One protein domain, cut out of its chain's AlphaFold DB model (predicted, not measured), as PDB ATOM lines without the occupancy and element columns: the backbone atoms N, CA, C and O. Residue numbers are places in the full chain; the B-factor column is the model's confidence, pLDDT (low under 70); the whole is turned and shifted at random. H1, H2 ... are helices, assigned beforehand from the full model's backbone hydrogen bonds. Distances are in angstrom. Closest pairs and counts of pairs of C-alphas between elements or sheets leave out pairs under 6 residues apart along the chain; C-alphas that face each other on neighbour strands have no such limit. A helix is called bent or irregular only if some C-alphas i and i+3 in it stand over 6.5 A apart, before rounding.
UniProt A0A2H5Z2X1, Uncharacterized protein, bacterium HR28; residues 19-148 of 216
ATOM      1  N   LEU A  19       8.838   5.679  51.166       96.31
ATOM      2  CA  LEU A  19       9.690   5.081  50.139       96.31
ATOM      3  C   LEU A  19       9.138   5.318  48.730       96.31
ATOM      4  O   LEU A  19       9.911   5.658  47.841       96.31
ATOM      5  N   ALA A  20       7.823   5.202  48.523       95.50
ATOM      6  CA  ALA A  20       7.203   5.449  47.222       95.50
ATOM      7  C   ALA A  20       7.380   6.906  46.767       95.50
ATOM      8  O   ALA A  20       7.788   7.154  45.632       95.50
ATOM      9  N   TRP A  21       7.147   7.874  47.662       96.44
ATOM     10  CA  TRP A  21       7.402   9.289  47.371       96.44
ATOM     11  C   TRP A  21       8.891   9.592  47.193       96.44
ATOM     12  O   TRP A  21       9.253  10.362  46.306       96.44
ATOM     13  N   SER A  22       9.762   8.965  47.987       95.38
ATOM     14  CA  SER A  22      11.214   9.101  47.844       95.38
ATOM     15  C   SER A  22      11.707   8.555  46.504       95.38
ATOM     16  O   SER A  22      12.596   9.150  45.899       95.38
ATOM     17  N   LEU A  23      11.145   7.439  46.036       95.06
ATOM     18  CA  LEU A  23      11.461   6.862  44.732       95.06
ATOM     19  C   LEU A  23      11.011   7.799  43.610       95.06
ATOM     20  O   LEU A  23      11.823   8.137  42.755       95.06
ATOM     21  N   ALA A  24       9.762   8.278  43.653       94.06
ATOM     22  CA  ALA A  24       9.260   9.255  42.685       94.06
ATOM     23  C   ALA A  24      10.155  10.504  42.641       94.06
ATOM     24  O   ALA A  24      10.567  10.934  41.569       94.06
ATOM     25  N   PHE A  25      10.530  11.043  43.804       94.00
ATOM     26  CA  PHE A  25      11.433  12.187  43.897       94.00
ATOM     27  C   PHE A  25      12.822  11.895  43.314       94.00
ATOM     28  O   PHE A  25      13.355  12.717  42.573       94.00
ATOM     29  N   SER A  26      13.411  10.735  43.621       94.50
ATOM     30  CA  SER A  26      14.727  10.349  43.096       94.50
ATOM     31  C   SER A  26      14.712  10.240  41.572       94.50
ATOM     32  O   SER A  26      15.585  10.806  40.917       94.50
ATOM     33  N   LEU A  27      13.693   9.590  41.005       93.19
ATOM     34  CA  LEU A  27      13.543   9.427  39.556       93.19
ATOM     35  C   LEU A  27      13.383  10.780  38.844       93.19
ATOM     36  O   LEU A  27      13.977  11.014  37.794       93.19
ATOM     37  N   VAL A  28      12.616  11.702  39.431       92.56
ATOM     38  CA  VAL A  28      12.369  13.023  38.834       92.56
ATOM     39  C   VAL A  28      13.574  13.948  38.979       92.56
ATOM     40  O   VAL A  28      13.999  14.555  38.003       92.56
ATOM     41  N   VAL A  29      14.134  14.072  40.183       92.50
ATOM     42  CA  VAL A  29      15.127  15.114  40.491       92.50
ATOM     43  C   VAL A  29      16.560  14.637  40.285       92.50
ATOM     44  O   VAL A  29      17.387  15.406  39.804       92.50
ATOM     45  N   ARG A  30      16.882  13.396  40.672       90.88
ATOM     46  CA  ARG A  30      18.260  12.884  40.588       90.88
ATOM     47  C   ARG A  30      18.544  12.236  39.246       90.88
ATOM     48  O   ARG A  30      19.569  12.526  38.644       90.88
ATOM     49  N   GLU A  31      17.652  11.359  38.803       88.25
ATOM     50  CA  GLU A  31      17.840  10.617  37.552       88.25
ATOM     51  C   GLU A  31      17.319  11.384  36.334       88.25
ATOM     52  O   GLU A  31      17.694  11.066  35.210       88.25
ATOM     53  N   ASN A  32      16.500  12.418  36.554       88.44
ATOM     54  CA  ASN A  32      15.930  13.265  35.510       88.44
ATOM     55  C   ASN A  32      15.330  12.445  34.356       88.44
ATOM     56  O   ASN A  32      15.594  12.671  33.173       88.44
ATOM     57  N   VAL A  33      14.495  11.472  34.730       91.19
ATOM     58  CA  VAL A  33      13.859  10.505  33.819       91.19
ATOM     59  C   VAL A  33      13.049  11.185  32.700       91.19
ATOM     60  O   VAL A  33      12.793  10.577  31.662       91.19
ATOM     61  N   GLY A  34      12.704  12.467  32.861       86.31
ATOM     62  CA  GLY A  34      12.079  13.307  31.838       86.31
ATOM     63  C   GLY A  34      12.886  13.483  30.547       86.31
ATOM     64  O   GLY A  34      12.300  13.729  29.495       86.31
ATOM     65  N   VAL A  35      14.213  13.322  30.595       87.38
ATOM     66  CA  VAL A  35      15.098  13.478  29.423       87.38
ATOM     67  C   VAL A  35      15.086  12.241  28.516       87.38
ATOM     68  O   VAL A  35      15.384  12.339  27.323       87.38
ATOM     69  N   LEU A  36      14.716  11.075  29.052       86.19
ATOM     70  CA  LEU A  36      14.689   9.821  28.302       86.19
ATOM     71  C   LEU A  36      13.582   9.854  27.240       86.19
ATOM     72  O   LEU A  36      12.391   9.884  27.557       86.19
ATOM     73  N   GLN A  37      13.967   9.811  25.962       81.38
ATOM     74  CA  GLN A  37      13.005   9.876  24.856       81.38
ATOM     75  C   GLN A  37      12.223   8.571  24.670       81.38
ATOM     76  O   GLN A  37      11.042   8.612  24.320       81.38
ATOM     77  N   ASP A  38      12.840   7.430  24.983       87.19
ATOM     78  CA  ASP A  38      12.224   6.116  24.828       87.19
ATOM     79  C   ASP A  38      11.109   5.898  25.842       87.19
ATOM     80  O   ASP A  38      11.346   5.776  27.040       87.19
ATOM     81  N   PHE A  39       9.871   5.799  25.355       83.12
ATOM     82  CA  PHE A  39       8.686   5.630  26.198       83.12
ATOM     83  C   PHE A  39       8.726   4.356  27.061       83.12
ATOM     84  O   PHE A  39       8.214   4.358  28.180       83.12
ATOM     85  N   TRP A  40       9.348   3.292  26.545       89.25
ATOM     86  CA  TRP A  40       9.462   1.977  27.187       89.25
ATOM     87  C   TRP A  40      10.734   1.801  28.020       89.25
ATOM     88  O   TRP A  40      11.009   0.689  28.471       89.25
ATOM     89  N   ALA A  41      11.506   2.871  28.234       90.81
ATOM     90  CA  ALA A  41      12.670   2.817  29.105       90.81
ATOM     91  C   ALA A  41      12.257   2.320  30.507       90.81
ATOM     92  O   ALA A  41      11.249   2.798  31.053       90.81
ATOM     93  N   PRO A  42      12.989   1.360  31.099       92.12
ATOM     94  CA  PRO A  42      12.619   0.767  32.380       92.12
ATOM     95  C   PRO A  42      12.492   1.821  33.488       92.12
ATOM     96  O   PRO A  42      11.583   1.735  34.313       92.12
ATOM     97  N   GLU A  43      13.312   2.870  33.459       91.06
ATOM     98  CA  GLU A  43      13.270   3.995  34.398       91.06
ATOM     99  C   GLU A  43      11.960   4.789  34.282       91.06
ATOM    100  O   GLU A  43      11.365   5.170  35.293       91.06
ATOM    101  N   ARG A  44      11.442   4.987  33.059       92.56
ATOM    102  CA  ARG A  44      10.144   5.648  32.835       92.56
ATOM    103  C   ARG A  44       8.983   4.788  33.301       92.56
ATOM    104  O   ARG A  44       8.059   5.311  33.920       92.56
ATOM    105  N   LEU A  45       9.036   3.481  33.051       93.25
ATOM    106  CA  LEU A  45       8.023   2.545  33.545       93.25
ATOM    107  C   LEU A  45       7.982   2.531  35.078       93.25
ATOM    108  O   LEU A  45       6.898   2.570  35.667       93.25
ATOM    109  N   LEU A  46       9.154   2.551  35.724       94.19
ATOM    110  CA  LEU A  46       9.268   2.703  37.175       94.19
ATOM    111  C   LEU A  46       8.695   4.044  37.649       94.19
ATOM    112  O   LEU A  46       7.952   4.061  38.631       94.19
ATOM    113  N   ALA A  47       8.965   5.143  36.940       93.69
ATOM    114  CA  ALA A  47       8.406   6.454  37.265       93.69
ATOM    115  C   ALA A  47       6.874   6.467  37.160       93.69
ATOM    116  O   ALA A  47       6.213   6.903  38.098       93.69
ATOM    117  N   TYR A  48       6.287   5.918  36.092       94.12
ATOM    118  CA  TYR A  48       4.829   5.812  35.956       94.12
ATOM    119  C   TYR A  48       4.207   4.996  37.091       94.12
ATOM    120  O   TYR A  48       3.202   5.406  37.677       94.12
ATOM    121  N   GLY A  49       4.831   3.866  37.436       95.44
ATOM    122  CA  GLY A  49       4.427   3.060  38.582       95.44
ATOM    123  C   GLY A  49       4.482   3.859  39.884       95.44
ATOM    124  O   GLY A  49       3.501   3.897  40.625       95.44
ATOM    125  N   ALA A  50       5.589   4.558  40.141       95.19
ATOM    126  CA  ALA A  50       5.766   5.376  41.337       95.19
ATOM    127  C   ALA A  50       4.752   6.532  41.411       95.19
ATOM    128  O   ALA A  50       4.200   6.788  42.483       95.19
ATOM    129  N   PHE A  51       4.453   7.182  40.282       96.19
ATOM    130  CA  PHE A  51       3.505   8.299  40.206       96.19
ATOM    131  C   PHE A  51       2.080   7.881  40.535       96.19
ATOM    132  O   PHE A  51       1.335   8.702  41.055       96.19
ATOM    133  N   LEU A  52       1.718   6.622  40.284       96.31
ATOM    134  CA  LEU A  52       0.422   6.072  40.669       96.31
ATOM    135  C   LEU A  52       0.439   5.525  42.105       96.31
ATOM    136  O   LEU A  52      -0.468   5.792  42.895       96.31
ATOM    137  N   VAL A  53       1.477   4.764  42.460       96.31
ATOM    138  CA  VAL A  53       1.575   4.058  43.746       96.31
ATOM    139  C   VAL A  53       1.733   5.030  44.912       96.31
ATOM    140  O   VAL A  53       1.077   4.843  45.936       96.31
ATOM    141  N   ALA A  54       2.547   6.079  44.780       95.12
ATOM    142  CA  ALA A  54       2.773   7.042  45.857       95.12
ATOM    143  C   ALA A  54       1.479   7.759  46.308       95.12
ATOM    144  O   ALA A  54       1.138   7.687  47.501       95.12
ATOM    145  N   PRO A  55       0.687   8.384  45.412       95.31
ATOM    146  CA  PRO A  55      -0.584   8.966  45.813       95.31
ATOM    147  C   PRO A  55      -1.625   7.903  46.174       95.31
ATOM    148  O   PRO A  55      -2.393   8.139  47.102       95.31
ATOM    149  N   ALA A  56      -1.639   6.716  45.555       94.88
ATOM    150  CA  ALA A  56      -2.572   5.654  45.950       94.88
ATOM    151  C   ALA A  56      -2.339   5.180  47.393       94.88
ATOM    152  O   ALA A  56      -3.287   5.102  48.176       94.88
ATOM    153  N   LEU A  57      -1.082   4.935  47.777       94.62
ATOM    154  CA  LEU A  57      -0.720   4.571  49.147       94.62
ATOM    155  C   LEU A  57      -1.057   5.681  50.141       94.62
ATOM    156  O   LEU A  57      -1.435   5.385  51.270       94.62
ATOM    157  N   THR A  58      -0.972   6.942  49.725       93.44
ATOM    158  CA  THR A  58      -1.285   8.085  50.588       93.44
ATOM    159  C   THR A  58      -2.795   8.258  50.745       93.44
ATOM    160  O   THR A  58      -3.326   8.224  51.852       93.44
ATOM    161  N   PHE A  59      -3.512   8.429  49.637       92.62
ATOM    162  CA  PHE A  59      -4.878   8.938  49.642       92.62
ATOM    163  C   PHE A  59      -5.949   7.856  49.701       92.62
ATOM    164  O   PHE A  59      -7.006   8.137  50.255       92.62
ATOM    165  N   ALA A  60      -5.706   6.628  49.228       91.19
ATOM    166  CA  ALA A  60      -6.695   5.553  49.354       91.19
ATOM    167  C   ALA A  60      -7.050   5.239  50.824       91.19
ATOM    168  O   ALA A  60      -8.228   5.274  51.178       91.19
ATOM    169  N   PRO A  61      -6.092   4.987  51.741       89.50
ATOM    170  CA  PRO A  61      -6.443   4.732  53.139       89.50
ATOM    171  C   PRO A  61      -6.998   5.980  53.836       89.50
ATOM    172  O   PRO A  61      -7.931   5.869  54.633       89.50
ATOM    173  N   LEU A  62      -6.465   7.165  53.525       87.44
ATOM    174  CA  LEU A  62      -6.915   8.426  54.117       87.44
ATOM    175  C   LEU A  62      -8.339   8.796  53.672       87.44
ATOM    176  O   LEU A  62      -9.148   9.206  54.502       87.44
ATOM    177  N   GLY A  63      -8.686   8.572  52.404       85.38
ATOM    178  CA  GLY A  63     -10.037   8.764  51.880       85.38
ATOM    179  C   GLY A  63     -11.056   7.855  52.564       85.38
ATOM    180  O   GLY A  63     -12.079   8.346  53.047       85.38
ATOM    181  N   ARG A  64     -10.728   6.569  52.750       85.56
ATOM    182  CA  ARG A  64     -11.579   5.620  53.497       85.56
ATOM    183  C   ARG A  64     -11.797   6.024  54.949       85.56
ATOM    184  O   ARG A  64     -12.893   5.839  55.478       85.56
ATOM    185  N   LEU A  65     -10.764   6.558  55.604       85.44
ATOM    186  CA  LEU A  65     -10.851   7.017  56.994       85.44
ATOM    187  C   LEU A  65     -11.777   8.224  57.135       85.44
ATOM    188  O   LEU A  65     -12.545   8.312  58.092       85.44
ATOM    189  N   VAL A  66     -11.698   9.141  56.179       83.00
ATOM    190  CA  VAL A  66     -12.374  10.436  56.239       83.00
ATOM    191  C   VAL A  66     -13.767  10.399  55.586       83.00
ATOM    192  O   VAL A  66     -14.597  11.263  55.860       83.00
ATOM    193  N   ARG A  67     -14.067   9.355  54.798       83.44
ATOM    194  CA  ARG A  67     -15.366   9.089  54.144       83.44
ATOM    195  C   ARG A  67     -15.860  10.227  53.245       83.44
ATOM    196  O   ARG A  67     -17.063  10.406  53.067       83.44
ATOM    197  N   VAL A  68     -14.937  10.989  52.661       82.38
ATOM    198  CA  VAL A  68     -15.277  12.009  51.662       82.38
ATOM    199  C   VAL A  68     -15.438  11.324  50.303       82.38
ATOM    200  O   VAL A  68     -14.524  10.614  49.874       82.38
ATOM    201  N   PRO A  69     -16.573  11.516  49.608       81.69
ATOM    202  CA  PRO A  69     -16.819  10.864  48.329       81.69
ATOM    203  C   PRO A  69     -15.807  11.330  47.276       81.69
ATOM    204  O   PRO A  69     -15.506  12.518  47.185       81.69
ATOM    205  N   PHE A  70     -15.308  10.381  46.478       84.69
ATOM    206  CA  PHE A  70     -14.384  10.583  45.348       84.69
ATOM    207  C   PHE A  70     -12.995  11.164  45.668       84.69
ATOM    208  O   PHE A  70     -12.162  11.220  44.766       84.69
ATOM    209  N   LEU A  71     -12.692  11.495  46.932       88.06
ATOM    210  CA  LEU A  71     -11.394  12.061  47.330       88.06
ATOM    211  C   LEU A  71     -10.210  11.186  46.893       88.06
ATOM    212  O   LEU A  71      -9.199  11.709  46.440       88.06
ATOM    213  N   GLU A  72     -10.340   9.863  47.013       90.56
ATOM    214  CA  GLU A  72      -9.288   8.911  46.631       90.56
ATOM    215  C   GLU A  72      -8.945   9.030  45.143       90.56
ATOM    216  O   GLU A  72      -7.784   9.187  44.783       90.56
ATOM    217  N   ILE A  73      -9.968   8.997  44.285       91.94
ATOM    218  CA  ILE A  73      -9.806   9.009  42.829       91.94
ATOM    219  C   ILE A  73      -9.266  10.363  42.377       91.94
ATOM    220  O   ILE A  73      -8.334  10.412  41.581       91.94
ATOM    221  N   GLU A  74      -9.810  11.456  42.910       92.00
ATOM    222  CA  GLU A  74      -9.369  12.808  42.571       92.00
ATOM    223  C   GLU A  74      -7.930  13.065  42.997       92.00
ATOM    224  O   GLU A  74      -7.154  13.611  42.220       92.00
ATOM    225  N   ALA A  75      -7.551  12.640  44.203       92.69
ATOM    226  CA  ALA A  75      -6.187  12.800  44.676       92.69
ATOM    227  C   ALA A  75      -5.211  11.964  43.842       92.69
ATOM    228  O   ALA A  75      -4.180  12.478  43.416       92.69
ATOM    229  N   ILE A  76      -5.541  10.698  43.562       95.19
ATOM    230  CA  ILE A  76      -4.692   9.830  42.738       95.19
ATOM    231  C   ILE A  76      -4.554  10.409  41.332       95.19
ATOM    232  O   ILE A  76      -3.431  10.576  40.863       95.19
ATOM    233  N   ALA A  77      -5.663  10.760  40.679       94.38
ATOM    234  CA  ALA A  77      -5.647  11.320  39.334       94.38
ATOM    235  C   ALA A  77      -4.908  12.664  39.286       94.38
ATOM    236  O   ALA A  77      -4.048  12.851  38.427       94.38
ATOM    237  N   GLY A  78      -5.192  13.569  40.227       93.38
ATOM    238  CA  GLY A  78      -4.540  14.871  40.337       93.38
ATOM    239  C   GLY A  78      -3.032  14.727  40.489       93.38
ATOM    240  O   GLY A  78      -2.290  15.205  39.634       93.38
ATOM    241  N   TRP A  79      -2.578  14.010  41.523       96.44
ATOM    242  CA  TRP A  79      -1.151  13.885  41.825       96.44
ATOM    243  C   TRP A  79      -0.391  13.110  40.753       96.44
ATOM    244  O   TRP A  79       0.694  13.537  40.363       96.44
ATOM    245  N   SER A  80      -0.965  12.021  40.227       95.88
ATOM    246  CA  SER A  80      -0.338  11.257  39.139       95.88
ATOM    247  C   SER A  80      -0.164  12.129  37.896       95.88
ATOM    248  O   SER A  80       0.907  12.141  37.291       95.88
ATOM    249  N   THR A  81      -1.196  12.905  37.542       94.44
ATOM    250  CA  THR A  81      -1.149  13.807  36.385       94.44
ATOM    251  C   THR A  81      -0.180  14.960  36.632       94.44
ATOM    252  O   THR A  81       0.606  15.273  35.750       94.44
ATOM    253  N   SER A  82      -0.164  15.562  37.825       93.69
ATOM    254  CA  SER A  82       0.788  16.624  38.172       93.69
ATOM    255  C   SER A  82       2.238  16.151  38.087       93.69
ATOM    256  O   SER A  82       3.054  16.833  37.472       93.69
ATOM    257  N   LEU A  83       2.554  14.978  38.647       94.25
ATOM    258  CA  LEU A  83       3.894  14.391  38.564       94.25
ATOM    259  C   LEU A  83       4.277  14.086  37.115       94.25
ATOM    260  O   LEU A  83       5.384  14.409  36.693       94.25
ATOM    261  N   PHE A  84       3.349  13.526  36.337       93.00
ATOM    262  CA  PHE A  84       3.569  13.261  34.918       93.00
ATOM    263  C   PHE A  84       3.863  14.546  34.138       93.00
ATOM    264  O   PHE A  84       4.861  14.612  33.422       93.00
ATOM    265  N   VAL A  85       3.025  15.573  34.306       91.69
ATOM    266  CA  VAL A  85       3.169  16.866  33.628       91.69
ATOM    267  C   VAL A  85       4.504  17.507  33.993       91.69
ATOM    268  O   VAL A  85       5.252  17.881  33.100       91.69
ATOM    269  N   TRP A  86       4.854  17.571  35.279       89.56
ATOM    270  CA  TRP A  86       6.131  18.150  35.708       89.56
ATOM    271  C   TRP A  86       7.361  17.385  35.232       89.56
ATOM    272  O   TRP A  86       8.406  17.997  35.041       89.56
ATOM    273  N   THR A  87       7.256  16.071  35.058       91.19
ATOM    274  CA  THR A  87       8.417  15.251  34.689       91.19
ATOM    275  C   THR A  87       8.624  15.200  33.184       91.19
ATOM    276  O   THR A  87       9.758  15.229  32.724       91.19
ATOM    277  N   PHE A  88       7.545  15.092  32.406       89.88
ATOM    278  CA  PHE A  88       7.632  14.748  30.985       89.88
ATOM    279  C   PHE A  88       7.166  15.851  30.041       89.88
ATOM    280  O   PHE A  88       7.439  15.767  28.842       89.88
ATOM    281  N   ILE A  89       6.445  16.861  30.532       86.06
ATOM    282  CA  ILE A  89       5.963  17.951  29.685       86.06
ATOM    283  C   ILE A  89       6.899  19.141  29.833       86.06
ATOM    284  O   ILE A  89       6.937  19.808  30.861       86.06
ATOM    285  N   ASP A  90       7.623  19.415  28.753       78.50
ATOM    286  CA  ASP A  90       8.458  20.600  28.628       78.50
ATOM    287  C   ASP A  90       7.569  21.855  28.488       78.50
ATOM    288  O   ASP A  90       6.833  21.981  27.495       78.50
ATOM    289  N   PRO A  91       7.606  22.789  29.459       68.94
ATOM    290  CA  PRO A  91       6.781  23.991  29.432       68.94
ATOM    291  C   PRO A  91       7.128  24.922  28.263       68.94
ATOM    292  O   PRO A  91       6.275  25.704  27.851       68.94
ATOM    293  N   GLU A  92       8.333  24.839  27.687       72.44
ATOM    294  CA  GLU A  92       8.714  25.676  26.543       72.44
ATOM    295  C   GLU A  92       8.084  25.200  25.227       72.44
ATOM    296  O   GLU A  92       7.848  25.998  24.306       72.44
ATOM    297  N   ARG A  93       7.783  23.896  25.141       71.25
ATOM    298  CA  ARG A  93       7.167  23.268  23.961       71.25
ATOM    299  C   ARG A  93       5.666  23.497  23.895       71.25
ATOM    300  O   ARG A  93       5.114  23.582  22.799       71.25
ATOM    301  N   VAL A  94       4.999  23.600  25.041       67.94
ATOM    302  CA  VAL A  94       3.557  23.849  25.096       67.94
ATOM    303  C   VAL A  94       3.345  25.352  25.261       67.94
ATOM    304  O   VAL A  94       3.480  25.901  26.346       67.94
ATOM    305  N   ARG A  95       3.041  26.050  24.161       70.62
ATOM    306  CA  ARG A  95       2.798  27.501  24.180       70.62
ATOM    307  C   ARG A  95       1.307  27.819  24.238       70.62
ATOM    308  O   ARG A  95       0.488  27.147  23.618       70.62
ATOM    309  N   GLY A  96       0.970  28.900  24.940       75.38
ATOM    310  CA  GLY A  96      -0.376  29.471  24.965       75.38
ATOM    311  C   GLY A  96      -1.251  29.023  26.146       75.38
ATOM    312  O   GLY A  96      -0.793  28.323  27.048       75.38
ATOM    313  N   PRO A  97      -2.531  29.434  26.163       76.12
ATOM    314  CA  PRO A  97      -3.422  29.261  27.316       76.12
ATOM    315  C   PRO A  97      -3.713  27.791  27.657       76.12
ATOM    316  O   PRO A  97      -3.901  27.454  28.824       76.12
ATOM    317  N   LEU A  98      -3.695  26.896  26.663       77.12
ATOM    318  CA  LEU A  98      -3.878  25.459  26.882       77.12
ATOM    319  C   LEU A  98      -2.728  24.840  27.687       77.12
ATOM    320  O   LEU A  98      -2.979  23.985  28.531       77.12
ATOM    321  N   ALA A  99      -1.492  25.310  27.494       79.06
ATOM    322  CA  ALA A  99      -0.335  24.872  28.277       79.06
ATOM    323  C   ALA A  99      -0.534  25.140  29.768       79.06
ATOM    324  O   ALA A  99      -0.291  24.290  30.622       79.06
ATOM    325  N   MET A 100      -1.052  26.333  30.059       78.50
ATOM    326  CA  MET A 100      -1.340  26.767  31.414       78.50
ATOM    327  C   MET A 100      -2.398  25.875  32.061       78.50
ATOM    328  O   MET A 100      -2.234  25.479  33.208       78.50
ATOM    329  N   LEU A 101      -3.443  25.490  31.321       83.75
ATOM    330  CA  LEU A 101      -4.465  24.565  31.819       83.75
ATOM    331  C   LEU A 101      -3.906  23.165  32.088       83.75
ATOM    332  O   LEU A 101      -4.235  22.584  33.120       83.75
ATOM    333  N   VAL A 102      -3.041  22.643  31.213       85.69
ATOM    334  CA  VAL A 102      -2.410  21.320  31.383       85.69
ATOM    335  C   VAL A 102      -1.582  21.248  32.669       85.69
ATOM    336  O   VAL A 102      -1.548  20.200  33.305       85.69
ATOM    337  N   VAL A 103      -0.965  22.355  33.092       85.19
ATOM    338  CA  VAL A 103      -0.198  22.422  34.347       85.19
ATOM    339  C   VAL A 103      -1.094  22.747  35.545       85.19
ATOM    340  O   VAL A 103      -1.050  22.060  36.567       85.19
ATOM    341  N   LEU A 104      -1.918  23.790  35.439       86.75
ATOM    342  CA  LEU A 104      -2.677  24.328  36.568       86.75
ATOM    343  C   LEU A 104      -3.835  23.430  36.988       86.75
ATOM    344  O   LEU A 104      -4.115  23.349  38.178       86.75
ATOM    345  N   LEU A 105      -4.518  22.772  36.050       90.12
ATOM    346  CA  LEU A 105      -5.692  21.959  36.362       90.12
ATOM    347  C   LEU A 105      -5.350  20.735  37.228       90.12
ATOM    348  O   LEU A 105      -5.953  20.595  38.294       90.12
ATOM    349  N   PRO A 106      -4.378  19.874  36.868       91.62
ATOM    350  CA  PRO A 106      -3.998  18.770  37.743       91.62
ATOM    351  C   PRO A 106      -3.366  19.270  39.045       91.62
ATOM    352  O   PRO A 106      -3.610  18.681  40.098       91.62
ATOM    353  N   LEU A 107      -2.632  20.391  39.016       89.88
ATOM    354  CA  LEU A 107      -2.090  21.003  40.230       89.88
ATOM    355  C   LEU A 107      -3.202  21.467  41.181       89.88
ATOM    356  O   LEU A 107      -3.129  21.213  42.381       89.88
ATOM    357  N   LEU A 108      -4.252  22.093  40.650       91.75
ATOM    358  CA  LEU A 108      -5.437  22.492  41.404       91.75
ATOM    359  C   LEU A 108      -6.091  21.283  42.056       91.75
ATOM    360  O   LEU A 108      -6.296  21.299  43.265       91.75
ATOM    361  N   VAL A 109      -6.354  20.220  41.294       92.81
ATOM    362  CA  VAL A 109      -6.951  18.990  41.837       92.81
ATOM    363  C   VAL A 109      -6.064  18.385  42.935       92.81
ATOM    364  O   VAL A 109      -6.558  18.059  44.017       92.81
ATOM    365  N   SER A 110      -4.750  18.312  42.709       91.62
ATOM    366  CA  SER A 110      -3.772  17.815  43.687       91.62
ATOM    367  C   SER A 110      -3.800  18.613  44.987       91.62
ATOM    368  O   SER A 110      -3.969  18.046  46.069       91.62
ATOM    369  N   VAL A 111      -3.699  19.939  44.901       90.62
ATOM    370  CA  VAL A 111      -3.674  20.832  46.067       90.62
ATOM    371  C   VAL A 111      -5.029  20.834  46.784       90.62
ATOM    372  O   VAL A 111      -5.087  20.731  48.013       90.62
ATOM    373  N   SER A 112      -6.135  20.866  46.036       90.06
ATOM    374  CA  SER A 112      -7.490  20.765  46.587       90.06
ATOM    375  C   SER A 112      -7.724  19.454  47.333       90.06
ATOM    376  O   SER A 112      -8.413  19.460  48.356       90.06
ATOM    377  N   SER A 113      -7.137  18.339  46.886       91.50
ATOM    378  CA  SER A 113      -7.263  17.053  47.583       91.50
ATOM    379  C   SER A 113      -6.612  17.077  48.975       91.50
ATOM    380  O   SER A 113      -7.202  16.597  49.946       91.50
ATOM    381  N   VAL A 114      -5.455  17.739  49.114       90.38
ATOM    382  CA  VAL A 114      -4.782  17.931  50.409       90.38
ATOM    383  C   VAL A 114      -5.627  18.811  51.327       90.38
ATOM    384  O   VAL A 114      -5.880  18.439  52.474       90.38
ATOM    385  N   PHE A 115      -6.128  19.945  50.831       89.12
ATOM    386  CA  PHE A 115      -6.972  20.829  51.640       89.12
ATOM    387  C   PHE A 115      -8.311  20.200  52.021       89.12
ATOM    388  O   PHE A 115      -8.802  20.442  53.127       89.12
ATOM    389  N   THR A 116      -8.886  19.368  51.151       87.56
ATOM    390  CA  THR A 116     -10.093  18.591  51.458       87.56
ATOM    391  C   THR A 116      -9.825  17.642  52.616       87.56
ATOM    392  O   THR A 116     -10.584  17.619  53.586       87.56
ATOM    393  N   LEU A 117      -8.711  16.907  52.556       87.56
ATOM    394  CA  LEU A 117      -8.320  15.983  53.611       87.56
ATOM    395  C   LEU A 117      -8.094  16.709  54.946       87.56
ATOM    396  O   LEU A 117      -8.599  16.267  55.979       87.56
ATOM    397  N   LEU A 118      -7.380  17.839  54.928       87.00
ATOM    398  CA  LEU A 118      -7.130  18.648  56.123       87.00
ATOM    399  C   LEU A 118      -8.430  19.201  56.716       87.00
ATOM    400  O   LEU A 118      -8.657  19.079  57.920       87.00
ATOM    401  N   SER A 119      -9.301  19.759  55.875       85.25
ATOM    402  CA  SER A 119     -10.592  20.309  56.299       85.25
ATOM    403  C   SER A 119     -11.459  19.229  56.935       85.25
ATOM    404  O   SER A 119     -12.006  19.427  58.019       85.25
ATOM    405  N   ALA A 120     -11.519  18.054  56.317       85.06
ATOM    406  CA  ALA A 120     -12.305  16.946  56.827       85.06
ATOM    407  C   ALA A 120     -11.713  16.354  58.120       85.06
ATOM    408  O   ALA A 120     -12.457  16.020  59.041       85.06
ATOM    409  N   ALA A 121     -10.383  16.294  58.258       84.94
ATOM    410  CA  ALA A 121      -9.732  15.890  59.507       84.94
ATOM    411  C   ALA A 121     -10.035  16.865  60.659       84.94
ATOM    412  O   ALA A 121     -10.275  16.437  61.794       84.94
ATOM    413  N   VAL A 122     -10.055  18.172  60.380       84.56
ATOM    414  CA  VAL A 122     -10.452  19.201  61.352       84.56
ATOM    415  C   VAL A 122     -11.929  19.054  61.721       84.56
ATOM    416  O   VAL A 122     -12.258  19.063  62.908       84.56
ATOM    417  N   GLU A 123     -12.811  18.856  60.742       83.56
ATOM    418  CA  GLU A 123     -14.245  18.665  60.982       83.56
ATOM    419  C   GLU A 123     -14.533  17.404  61.800       83.56
ATOM    420  O   GLU A 123     -15.301  17.476  62.755       83.56
ATOM    421  N   LEU A 124     -13.851  16.288  61.530       83.62
ATOM    422  CA  LEU A 124     -13.956  15.062  62.329       83.62
ATOM    423  C   LEU A 124     -13.502  15.276  63.779       83.62
ATOM    424  O   LEU A 124     -14.167  14.825  64.714       83.62
ATOM    425  N   ARG A 125     -12.395  16.001  63.992       82.19
ATOM    426  CA  ARG A 125     -11.908  16.333  65.343       82.19
ATOM    427  C   ARG A 125     -12.874  17.242  66.099       82.19
ATOM    428  O   ARG A 125     -13.053  17.068  67.304       82.19
ATOM    429  N   LEU A 126     -13.490  18.207  65.419       81.31
ATOM    430  CA  LEU A 126     -14.481  19.108  66.013       81.31
ATOM    431  C   LEU A 126     -15.805  18.386  66.299       81.31
ATOM    432  O   LEU A 126     -16.376  18.576  67.371       81.31
ATOM    433  N   ALA A 127     -16.252  17.527  65.384       80.69
ATOM    434  CA  ALA A 127     -17.431  16.679  65.528       80.69
ATOM    435  C   ALA A 127     -17.309  15.741  66.734       80.69
ATOM    436  O   ALA A 127     -18.215  15.698  67.565       80.69
ATOM    437  N   ALA A 128     -16.156  15.083  66.903       80.31
ATOM    438  CA  ALA A 128     -15.882  14.225  68.057       80.31
ATOM    439  C   ALA A 128     -15.971  14.977  69.398       80.31
ATOM    440  O   ALA A 128     -16.367  14.397  70.405       80.31
ATOM    441  N   ARG A 129     -15.639  16.276  69.417       79.31
ATOM    442  CA  ARG A 129     -15.747  17.125  70.616       79.31
ATOM    443  C   ARG A 129     -17.158  17.653  70.870       79.31
ATOM    444  O   ARG A 129     -17.466  17.989  72.007       79.31
ATOM    445  N   ARG A 130     -17.983  17.791  69.827       76.69
ATOM    446  CA  ARG A 130     -19.305  18.442  69.895       76.69
ATOM    447  C   ARG A 130     -20.490  17.485  69.721       76.69
ATOM    448  O   ARG A 130     -21.619  17.948  69.787       76.69
ATOM    449  N   ALA A 131     -20.246  16.191  69.496       74.44
ATOM    450  CA  ALA A 131     -21.260  15.175  69.189       74.44
ATOM    451  C   ALA A 131     -22.167  15.538  67.988       74.44
ATOM    452  O   ALA A 131     -23.335  15.166  67.940       74.44
ATOM    453  N   ILE A 132     -21.622  16.268  67.010       76.00
ATOM    454  CA  ILE A 132     -22.323  16.665  65.778       76.00
ATOM    455  C   ILE A 132     -21.932  15.692  64.661       76.00
ATOM    456  O   ILE A 132     -20.763  15.322  64.564       76.00
ATOM    457  N   LEU A 133     -22.877  15.303  63.798       73.12
ATOM    458  CA  LEU A 133     -22.552  14.528  62.598       73.12
ATOM    459  C   LEU A 133     -21.721  15.387  61.620       73.12
ATOM    460  O   LEU A 133     -22.171  16.468  61.237       73.12
ATOM    461  N   PRO A 134     -20.520  14.939  61.211       73.69
ATOM    462  CA  PRO A 134     -19.713  15.646  60.222       73.69
ATOM    463  C   PRO A 134     -20.361  15.564  58.833       73.69
ATOM    464  O   PRO A 134     -20.820  14.497  58.425       73.69
ATOM    465  N   ASP A 135     -20.367  16.682  58.105       78.81
ATOM    466  CA  ASP A 135     -20.876  16.765  56.732       78.81
ATOM    467  C   ASP A 135     -19.706  16.695  55.726       78.81
ATOM    468  O   ASP A 135     -18.972  17.675  55.558       78.81
ATOM    469  N   PRO A 136     -19.509  15.560  55.029       75.38
ATOM    470  CA  PRO A 136     -18.362  15.358  54.146       75.38
ATOM    471  C   PRO A 136     -18.370  16.272  52.911       75.38
ATOM    472  O   PRO A 136     -17.309  16.542  52.340       75.38
ATOM    473  N   LEU A 137     -19.536  16.778  52.486       80.56
ATOM    474  CA  LEU A 137     -19.633  17.666  51.322       80.56
ATOM    475  C   LEU A 137     -19.083  19.060  51.634       80.56
ATOM    476  O   LEU A 137     -18.481  19.708  50.771       80.56
ATOM    477  N   ARG A 138     -19.228  19.506  52.886       80.81
ATOM    478  CA  ARG A 138     -18.702  20.794  53.339       80.81
ATOM    479  C   ARG A 138     -17.178  20.826  53.322       80.81
ATOM    480  O   ARG A 138     -16.610  21.798  52.821       80.81
ATOM    481  N   ALA A 139     -16.529  19.770  53.804       81.62
ATOM    482  CA  ALA A 139     -15.074  19.668  53.777       81.62
ATOM    483  C   ALA A 139     -14.508  19.669  52.347       81.62
ATOM    484  O   ALA A 139     -13.498  20.323  52.085       81.62
ATOM    485  N   ARG A 140     -15.187  18.988  51.412       82.94
ATOM    486  CA  ARG A 140     -14.798  18.949  49.994       82.94
ATOM    487  C   ARG A 140     -14.884  20.322  49.330       82.94
ATOM    488  O   ARG A 140     -13.929  20.760  48.696       82.94
ATOM    489  N   ARG A 141     -15.990  21.040  49.538       84.62
ATOM    490  CA  ARG A 141     -16.153  22.421  49.057       84.62
ATOM    491  C   ARG A 141     -15.035  23.338  49.561       84.62
ATOM    492  O   ARG A 141     -14.390  24.001  48.753       84.62
ATOM    493  N   ARG A 142     -14.760  23.316  50.869       85.00
ATOM    494  CA  ARG A 142     -13.676  24.108  51.474       85.00
ATOM    495  C   ARG A 142     -12.319  23.773  50.870       85.00
ATOM    496  O   ARG A 142     -11.532  24.675  50.596       85.00
ATOM    497  N   GLY A 143     -12.065  22.491  50.615       83.38
ATOM    498  CA  GLY A 143     -10.848  22.038  49.953       83.38
ATOM    499  C   GLY A 143     -10.662  22.619  48.550       83.38
ATOM    500  O   GLY A 143      -9.565  23.073  48.221       83.38
ATOM    501  N   TYR A 144     -11.722  22.682  47.741       86.56
ATOM    502  CA  TYR A 144     -11.650  23.321  46.423       86.56
ATOM    503  C   TYR A 144     -11.439  24.827  46.503       86.56
ATOM    504  O   TYR A 144     -10.586  25.339  45.785       86.56
ATOM    505  N   VAL A 145     -12.150  25.529  47.388       87.62
ATOM    506  CA  VAL A 145     -11.987  26.984  47.546       87.62
ATOM    507  C   VAL A 145     -10.561  27.327  47.989       87.62
ATOM    508  O   VAL A 145      -9.927  28.200  47.399       87.62
ATOM    509  N   LEU A 146     -10.017  26.596  48.969       86.81
ATOM    510  CA  LEU A 146      -8.639  26.782  49.439       86.81
ATOM    511  C   LEU A 146      -7.598  26.413  48.377       86.81
ATOM    512  O   LEU A 146      -6.577  27.093  48.249       86.81
ATOM    513  N   GLY A 147      -7.848  25.356  47.601       85.94
ATOM    514  CA  GLY A 147      -6.985  24.988  46.482       85.94
ATOM    515  C   GLY A 147      -6.995  26.039  45.375       85.94
ATOM    516  O   GLY A 147      -5.928  26.428  44.908       85.94
ATOM    517  N   LEU A 148      -8.168  26.573  45.026       88.38
ATOM    518  CA  LEU A 148      -8.317  27.632  44.028       88.38
ATOM    519  C   LEU A 148      -7.635  28.924  44.474       88.38
ATOM    520  O   LEU A 148      -6.935  29.546  43.678       88.38
TER     521      LEU A 148
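AT A GLANCE: This is residues 19 to 148 of the 216 residues of an uncharacterized protein of bacterium HR28 (UniProt A0A2H5Z2X1). H2, H3 and H4 make an elongated up-and-down bundle, each running against the one before it, with H3 in the middle. H1 packs aslant on residues 43 to 54 of H2, and at the other side of the bundle H5 folds back over the long H4. The 130 printed residues hold five named helices, H1 to H5 in order, and no named strand: the class is all helix. The whole is only just loose, close to compact, with a radius of gyration of the C-alphas of 16.9 A and spans of 56 by 35 by 20 A.

HOW THE PARTS SIT: H1, residues 19 to 30, touches H2, residues 42 to 66, at a steep tilt of 40 degrees, closest at the C-alphas of Ala 20 and Ala 54, 4.9 A. H2 touches H3, residues 71 to 88, at a shallow tilt of 25 degrees, closest at the C-alphas of Phe 51 and Ser 80, 5.0 A. H3 touches residues 102 to 116 of H4, residues 97 to 130, at 34.6 degrees, only just shallow; the closest C-alphas, of Gly 78 and Ser 110, are 4.5 A apart. H4 touches H5, residues 136 to 148, with residues 108 to 123 alone, at a steep tilt of 41 degrees; the closest C-alphas, of Thr 116 and Gly 143, are 3.8 A apart. Each of these four pairs runs opposite ways and is a helical hairpin. H2 and H4 run the same way and touch with residues 62 to 66 and 117 to 124 alone. H1 is apart from H4 and H5. Every O i to N i+4 pair is within hydrogen-bond range in H1, H3 and H5, against 18 of 21 in H2 and 29 of 30 in H4.

IN THESE COORDINATES: H1, 15.0 A long, begins at C-alpha 19 (9.690, 5.081, 50.139). H2 spans 35.9 A and is only just irregular, with C-alphas 58 and 61 6.7 A apart. H3 spans 25.2 A. H4 spans 46.7 A, with a kink of 28 degrees near residue 104. H5, 18.8 A, ends at C-alpha 148 (-8.317, 27.632, 44.028).

THE WHOLE: The C-alphas farthest apart, of Asp 38 and Arg 130, are 56.4 A apart. The printed part has no cut; the link from H1 to H2 is long. Residues 91 and 94 have pLDDT under 70.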